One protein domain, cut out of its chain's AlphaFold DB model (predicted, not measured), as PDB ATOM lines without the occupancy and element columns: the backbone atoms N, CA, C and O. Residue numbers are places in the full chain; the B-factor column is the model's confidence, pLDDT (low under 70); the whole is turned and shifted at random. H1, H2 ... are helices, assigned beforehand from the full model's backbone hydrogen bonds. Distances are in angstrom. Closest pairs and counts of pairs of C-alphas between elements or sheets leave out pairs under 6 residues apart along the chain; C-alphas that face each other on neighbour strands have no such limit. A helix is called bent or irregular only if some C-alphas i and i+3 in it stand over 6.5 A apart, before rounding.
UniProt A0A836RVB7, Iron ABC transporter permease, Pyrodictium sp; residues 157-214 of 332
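This is residues 157 to 214 of the 332 residues of the protein "Iron ABC transporter permease" of Pyrodictium sp (UniProt A0A836RVB7). A long bent helix, H1, makes most of the length of a rod; at its far end a loop, residues 187 to 201, swings out and folds back, and a short second helix, H2, follows it and turns off from the end of H1. Residues 157 to 180 stand free at one end and residues 209 to 214 at the other, and the two helices form no closed core. The printed part has 58 residues with two named helices, H1 then H2, and no named strand; its class is all helix. It is extended, with a radius of gyration of the C-alphas of 17.1 A, and spans 56 by 18 by 17 A.

H1, residues 158 to 186, was assigned as one helix by its hydrogen bonds but is bent: C-alphas 175 and 178 are 7.0 A apart. Its arms H1a, residues 158 to 175, and H1b, residues 178 to 186, stand at a steep tilt of 51 degrees. H1a also has a kink of 26 degrees near residue 167. H2, residues 202 to 213, is close to H1b but not clearly touching it; their closest C-alphas, those of Ala 186 and Phe 204, are 6.1 A apart. The lines of H1b and H2 are about perpendicular, at 86 degrees. H1a and H2 are apart. In H1b and H2 every O i to N i+4 pair is within hydrogen-bond range; in H1a 12 of 14 are.

H1a begins with C-alpha 158 at (411.524, 312.572, 163.350) and is 25.2 A long from first to last C-alpha. H1b measures 12.5 A and ends with C-alpha 186 at (377.036, 293.441, 167.097). H2 measures 17.0 A and ends with C-alpha 213 at (361.586, 289.941, 169.586).

The two C-alphas farthest apart, those of Gly 157 and Glu 213, are 57.0 A apart. The printed part has no cut. The link from H1 to H2, 15 residues, is long. The mean pLDDT of the printed part is 82.0, and residues 190 to 201 are under 70.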
ATOM      1  N   GLY A 157     411.103 316.931 165.675       87.81
ATOM      2  CA  GLY A 157     411.940 316.169 164.745       87.81
ATOM      3  C   GLY A 157     411.470 314.710 164.635       87.81
ATOM      4  O   GLY A 157     410.735 314.222 165.493       87.81
ATOM      5  N   ARG A 158     411.947 313.968 163.624       90.69
ATOM      6  CA  ARG A 158     411.524 312.572 163.350       90.69
ATOM      7  C   ARG A 158     411.552 311.651 164.580       90.69
ATOM      8  O   ARG A 158     410.617 310.887 164.788       90.69
ATOM      9  N   LYS A 159     412.590 311.749 165.423       90.56
ATOM     10  CA  LYS A 159     412.699 310.972 166.675       90.56
ATOM     11  C   LYS A 159     411.631 311.363 167.701       90.56
ATOM     12  O   LYS A 159     411.061 310.493 168.346       90.56
ATOM     13  N   GLY A 160     411.343 312.661 167.819       88.31
ATOM     14  CA  GLY A 160     410.287 313.180 168.691       88.31
ATOM     15  C   GLY A 160     408.903 312.724 168.231       88.31
ATOM     16  O   GLY A 160     408.106 312.262 169.041       88.31
ATOM     17  N   LEU A 161     408.657 312.757 166.921       90.38
ATOM     18  CA  LEU A 161     407.429 312.255 166.315       90.38
ATOM     19  C   LEU A 161     407.249 310.748 166.564       90.38
ATOM     20  O   LEU A 161     406.195 310.332 167.033       90.38
ATOM     21  N   LEU A 162     408.295 309.942 166.340       94.50
ATOM     22  CA  LEU A 162     408.277 308.506 166.630       94.50
ATOM     23  C   LEU A 162     407.964 308.238 168.111       94.50
ATOM     24  O   LEU A 162     407.090 307.433 168.412       94.50
ATOM     25  N   SER A 163     408.627 308.945 169.035       91.06
ATOM     26  CA  SER A 163     408.356 308.794 170.471       91.06
ATOM     27  C   SER A 163     406.931 309.197 170.848       91.06
ATOM     28  O   SER A 163     406.305 308.531 171.667       91.06
ATOM     29  N   ALA A 164     406.386 310.243 170.217       90.19
ATOM     30  CA  ALA A 164     405.012 310.663 170.442       90.19
ATOM     31  C   ALA A 164     404.032 309.581 169.975       90.19
ATOM     32  O   ALA A 164     403.139 309.214 170.732       90.19
ATOM     33  N   TYR A 165     404.228 309.011 168.781       93.75
ATOM     34  CA  TYR A 165     403.391 307.915 168.292       93.75
ATOM     35  C   TYR A 165     403.503 306.659 169.160       93.75
ATOM     36  O   TYR A 165     402.474 306.086 169.503       93.75
ATOM     37  N   LEU A 166     404.710 306.265 169.580       95.31
ATOM     38  CA  LEU A 166     404.915 305.090 170.437       95.31
ATOM     39  C   LEU A 166     404.218 305.201 171.800       95.31
ATOM     40  O   LEU A 166     403.863 304.179 172.375       95.31
ATOM     41  N   VAL A 167     404.010 306.415 172.313       92.19
ATOM     42  CA  VAL A 167     403.320 306.641 173.594       92.19
ATOM     43  C   VAL A 167     401.822 306.864 173.398       92.19
ATOM     44  O   VAL A 167     401.006 306.272 174.098       92.19
ATOM     45  N   VAL A 168     401.438 307.722 172.453       90.88
ATOM     46  CA  VAL A 168     400.049 308.174 172.291       90.88
ATOM     47  C   VAL A 168     399.194 307.129 171.581       90.88
ATOM     48  O   VAL A 168     398.042 306.929 171.962       90.88
ATOM     49  N   LEU A 169     399.733 306.441 170.571       92.06
ATOM     50  CA  LEU A 169     398.954 305.497 169.773       92.06
ATOM     51  C   LEU A 169     398.442 304.310 170.606       92.06
ATOM     52  O   LEU A 169     397.244 304.046 170.528       92.06
ATOM     53  N   PRO A 170     399.247 303.651 171.468       91.12
ATOM     54  CA  PRO A 170     398.732 302.598 172.345       91.12
ATOM     55  C   PRO A 170     397.622 303.079 173.284       91.12
ATOM     56  O   PRO A 170     396.660 302.349 173.515       91.12
ATOM     57  N   ILE A 171     397.713 304.314 173.790       89.00
ATOM     58  CA  ILE A 171     396.685 304.905 174.658       89.00
ATOM     59  C   ILE A 171     395.383 305.102 173.877       89.00
ATOM     60  O   ILE A 171     394.326 304.698 174.354       89.00
ATOM     61  N   ILE A 172     395.453 305.669 172.666       89.81
ATOM     62  CA  ILE A 172     394.280 305.869 171.802       89.81
ATOM     63  C   ILE A 172     393.645 304.527 171.433       89.81
ATOM     64  O   ILE A 172     392.431 304.380 171.541       89.81
ATOM     65  N   VAL A 173     394.452 303.539 171.037       88.88
ATOM     66  CA  VAL A 173     393.965 302.199 170.683       88.88
ATOM     67  C   VAL A 173     393.279 301.543 171.881       88.88
ATOM     68  O   VAL A 173     392.167 301.047 171.745       88.88
ATOM     69  N   THR A 174     393.887 301.604 173.067       86.88
ATOM     70  CA  THR A 174     393.301 301.048 174.299       86.88
ATOM     71  C   THR A 174     392.001 301.761 174.674       86.88
ATOM     72  O   THR A 174     391.031 301.120 175.069       86.88
ATOM     73  N   ALA A 175     391.946 303.082 174.510       87.88
ATOM     74  CA  ALA A 175     390.754 303.878 174.774       87.88
ATOM     75  C   ALA A 175     389.613 303.658 173.773       87.88
ATOM     76  O   ALA A 175     388.459 303.848 174.147       87.88
ATOM     77  N   ALA A 176     389.934 303.281 172.532       88.38
ATOM     78  CA  ALA A 176     388.969 302.947 171.486       88.38
ATOM     79  C   ALA A 176     388.550 301.465 171.501       88.38
ATOM     80  O   ALA A 176     387.547 301.098 170.883       88.38
ATOM     81  N   ALA A 177     389.313 300.600 172.178       85.31
ATOM     82  CA  ALA A 177     389.094 299.157 172.175       85.31
ATOM     83  C   ALA A 177     387.688 298.744 172.658       85.31
ATOM     84  O   ALA A 177     387.087 297.906 171.987       85.31
ATOM     85  N   PRO A 178     387.100 299.324 173.728       84.38
ATOM     86  CA  PRO A 178     385.739 298.974 174.138       84.38
ATOM     87  C   PRO A 178     384.680 299.288 173.070       84.38
ATOM     88  O   PRO A 178     383.775 298.490 172.847       84.38
ATOM     89  N   GLN A 179     384.799 300.420 172.374       87.25
ATOM     90  CA  GLN A 179     383.861 300.856 171.333       87.25
ATOM     91  C   GLN A 179     383.996 299.981 170.086       87.25
ATOM     92  O   GLN A 179     382.993 299.555 169.518       87.25
ATOM     93  N   ILE A 180     385.235 299.667 169.700       85.19
ATOM     94  CA  ILE A 180     385.530 298.710 168.630       85.19
ATOM     95  C   ILE A 180     384.948 297.334 168.989       85.19
ATOM     96  O   ILE A 180     384.284 296.718 168.161       85.19
ATOM     97  N   GLY A 181     385.119 296.886 170.236       83.19
ATOM     98  CA  GLY A 181     384.566 295.631 170.743       83.19
ATOM     99  C   GLY A 181     383.042 295.571 170.656       83.19
ATOM    100  O   GLY A 181     382.511 294.579 170.171       83.19
ATOM    101  N   VAL A 182     382.333 296.640 171.040       84.50
ATOM    102  CA  VAL A 182     380.865 296.727 170.907       84.50
ATOM    103  C   VAL A 182     380.424 296.620 169.447       84.50
ATOM    104  O   VAL A 182     379.473 295.898 169.154       84.50
ATOM    105  N   ILE A 183     381.120 297.298 168.527       84.50
ATOM    106  CA  ILE A 183     380.817 297.209 167.092       84.50
ATOM    107  C   ILE A 183     380.998 295.768 166.624       84.50
ATOM    108  O   ILE A 183     380.078 295.194 166.065       84.50
ATOM    109  N   ILE A 184     382.146 295.157 166.901       82.44
ATOM    110  CA  ILE A 184     382.453 293.784 166.486       82.44
ATOM    111  C   ILE A 184     381.459 292.772 167.088       82.44
ATOM    112  O   ILE A 184     381.004 291.866 166.388       82.44
ATOM    113  N   LEU A 185     381.075 292.940 168.358       80.88
ATOM    114  CA  LEU A 185     380.075 292.106 169.032       80.88
ATOM    115  C   LEU A 185     378.713 292.157 168.341       80.88
ATOM    116  O   LEU A 185     378.055 291.126 168.249       80.88
ATOM    117  N   ALA A 186     378.308 293.313 167.807       83.31
ATOM    118  CA  ALA A 186     377.036 293.441 167.097       83.31
ATOM    119  C   ALA A 186     376.945 292.532 165.851       83.31
ATOM    120  O   ALA A 186     375.848 292.116 165.476       83.31
ATOM    121  N   PHE A 187     378.085 292.182 165.245       83.50
ATOM    122  CA  PHE A 187     378.191 291.304 164.067       83.50
ATOM    123  C   PHE A 187     378.652 289.874 164.402       83.50
ATOM    124  O   PHE A 187     378.801 289.041 163.509       83.50
ATOM    125  N   SER A 188     378.903 289.566 165.673       77.69
ATOM    126  CA  SER A 188     379.398 288.255 166.104       77.69
ATOM    127  C   SER A 188     378.252 287.386 166.636       77.69
ATOM    128  O   SER A 188     377.317 287.901 167.247       77.69
ATOM    129  N   ARG A 189     378.324 286.057 166.449       73.50
ATOM    130  CA  ARG A 189     377.397 285.110 167.113       73.50
ATOM    131  C   ARG A 189     377.772 284.894 168.574       73.50
ATOM    132  O   ARG A 189     376.910 284.740 169.434       73.50
ATOM    133  N   LYS A 190     379.075 284.855 168.854       68.62
ATOM    134  CA  LYS A 190     379.634 284.677 170.192       68.62
ATOM    135  C   LYS A 190     381.029 285.295 170.239       68.62
ATOM    136  O   LYS A 190     381.724 285.344 169.232       68.62
ATOM    137  N   TRP A 191     381.442 285.758 171.413       62.81
ATOM    138  CA  TRP A 191     382.807 286.220 171.647       62.81
ATOM    139  C   TRP A 191     383.446 285.329 172.704       62.81
ATOM    140  O   TRP A 191     383.131 285.432 173.889       62.81
ATOM    141  N   ILE A 192     384.320 284.421 172.272       55.50
ATOM    142  CA  ILE A 192     385.043 283.494 173.151       55.50
ATOM    143  C   ILE A 192     386.549 283.613 172.880       55.50
ATOM    144  O   ILE A 192     387.167 282.704 172.340       55.50
ATOM    145  N   GLY A 193     387.168 284.749 173.199       64.56
ATOM    146  CA  GLY A 193     388.620 284.894 173.045       64.56
ATOM    147  C   GLY A 193     389.113 286.339 173.011       64.56
ATOM    148  O   GLY A 193     388.320 287.259 173.162       64.56
ATOM    149  N   PRO A 194     390.422 286.572 172.830       64.12
ATOM    150  CA  PRO A 194     390.983 287.916 172.663       64.12
ATOM    151  C   PRO A 194     390.738 288.511 171.264       64.12
ATOM    152  O   PRO A 194     390.882 289.719 171.086       64.12
ATOM    153  N   LEU A 195     390.371 287.683 170.280       62.22
ATOM    154  CA  LEU A 195     390.064 288.083 168.907       62.22
ATOM    155  C   LEU A 195     388.645 287.622 168.538       62.22
ATOM    156  O   LEU A 195     388.242 286.541 168.972       62.22
ATOM    157  N   PRO A 196     387.892 288.413 167.757       62.53
ATOM    158  CA  PRO A 196     386.555 288.031 167.319       62.53
ATOM    159  C   PRO A 196     386.575 286.923 166.262       62.53
ATOM    160  O   PRO A 196     387.536 286.785 165.504       62.53
ATOM    161  N   GLU A 197     385.481 286.163 166.189       67.56
ATOM    162  CA  GLU A 197     385.183 285.307 165.036       67.56
ATOM    163  C   GLU A 197     385.036 286.166 163.757       67.56
ATOM    164  O   GLU A 197     384.859 287.388 163.853       67.56
ATOM    165  N   PRO A 198     385.123 285.577 162.544       64.69
ATOM    166  CA  PRO A 198     384.834 286.298 161.306       64.69
ATOM    167  C   PRO A 198     383.512 287.073 161.412       64.69
ATOM    168  O   PRO A 198     382.596 286.623 162.098       64.69
ATOM    169  N   LEU A 199     383.423 288.226 160.738       67.44
ATOM    170  CA  LEU A 199     382.296 289.173 160.783       67.44
ATOM    171  C   LEU A 199     381.325 288.980 159.594       67.44
ATOM    172  O   LEU A 199     381.281 289.850 158.716       67.44
ATOM    173  N   PRO A 200     380.575 287.872 159.461       68.69
ATOM    174  CA  PRO A 200     379.627 287.756 158.374       68.69
ATOM    175  C   PRO A 200     378.380 288.605 158.703       68.69
ATOM    176  O   PRO A 200     377.914 288.690 159.840       68.69
ATOM    177  N   MET A 201     377.889 289.335 157.697       66.12
ATOM    178  CA  MET A 201     376.805 290.322 157.844       66.12
ATOM    179  C   MET A 201     375.445 289.684 158.173       66.12
ATOM    180  O   MET A 201     374.563 290.359 158.703       66.12
ATOM    181  N   ASP A 202     375.278 288.390 157.896       72.94
ATOM    182  CA  ASP A 202     374.105 287.582 158.263       72.94
ATOM    183  C   ASP A 202     373.856 287.588 159.778       72.94
ATOM    184  O   ASP A 202     372.711 287.679 160.224       72.94
ATOM    185  N   ASN A 203     374.927 287.586 160.575       80.12
ATOM    186  CA  ASN A 203     374.839 287.624 162.030       80.12
ATOM    187  C   ASN A 203     374.191 288.909 162.544       80.12
ATOM    188  O   ASN A 203     373.444 288.861 163.516       80.12
ATOM    189  N   PHE A 204     374.446 290.052 161.903       81.94
ATOM    190  CA  PHE A 204     373.865 291.322 162.340       81.94
ATOM    191  C   PHE A 204     372.346 291.322 162.183       81.94
ATOM    192  O   PHE A 204     371.631 291.687 163.114       81.94
ATOM    193  N   PHE A 205     371.838 290.862 161.035       82.12
ATOM    194  CA  PHE A 205     370.397 290.763 160.809       82.12
ATOM    195  C   PHE A 205     369.743 289.756 161.759       82.12
ATOM    196  O   PHE A 205     368.691 290.053 162.319       82.12
ATOM    197  N   ALA A 206     370.381 288.609 162.009       83.38
ATOM    198  CA  ALA A 206     369.888 287.627 162.975       83.38
ATOM    199  C   ALA A 206     369.851 288.186 164.413       83.38
ATOM    200  O   ALA A 206     368.844 288.048 165.114       83.38
ATOM    201  N   ASN A 207     370.911 288.883 164.836       85.00
ATOM    202  CA  ASN A 207     370.975 289.561 166.132       85.00
ATOM    203  C   ASN A 207     369.912 290.667 166.235       85.00
ATOM    204  O   ASN A 207     369.293 290.823 167.284       85.00
ATOM    205  N   PHE A 208     369.661 291.410 165.153       84.38
ATOM    206  CA  PHE A 208     368.641 292.458 165.109       84.38
ATOM    207  C   PHE A 208     367.217 291.901 165.209       84.38
ATOM    208  O   PHE A 208     366.403 292.453 165.946       84.38
ATOM    209  N   ILE A 209     366.917 290.795 164.520       85.12
ATOM    210  CA  ILE A 209     365.622 290.108 164.642       85.12
ATOM    211  C   ILE A 209     365.429 289.634 166.084       85.12
ATOM    212  O   ILE A 209     364.425 289.977 166.704       85.12
ATOM    213  N   THR A 210     366.437 288.975 166.659       85.94
ATOM    214  CA  THR A 210     366.413 288.546 168.067       85.94
ATOM    215  C   THR A 210     366.159 289.737 168.999       85.94
ATOM    216  O   THR A 210     365.279 289.682 169.851       85.94
ATOM    217  N   LEU A 211     366.862 290.859 168.797       85.56
ATOM    218  CA  LEU A 211     366.652 292.106 169.548       85.56
ATOM    219  C   LEU A 211     365.234 292.670 169.392       85.56
ATOM    220  O   LEU A 211     364.718 293.274 170.329       85.56
ATOM    221  N   SER A 212     364.617 292.515 168.219       84.88
ATOM    222  CA  SER A 212     363.255 292.991 167.956       84.88
ATOM    223  C   SER A 212     362.176 292.154 168.638       84.88
ATOM    224  O   SER A 212     361.122 292.687 168.974       84.88
ATOM    225  N   GLU A 213     362.468 290.879 168.892       90.38
ATOM    226  CA  GLU A 213     361.586 289.941 169.586       90.38
ATOM    227  C   GLU A 213     361.729 290.016 171.115       90.38
ATOM    228  O   GLU A 213     360.815 289.630 171.843       90.38
ATOM    229  N   MET A 214     362.850 290.545 171.624       91.31
ATOM    230  CA  MET A 214     363.052 290.740 173.060       91.31
ATOM    231  C   MET A 214     362.054 291.748 173.640       91.31
ATOM    232  O   MET A 214     361.949 292.901 173.201       91.31
TER     233      MET A 214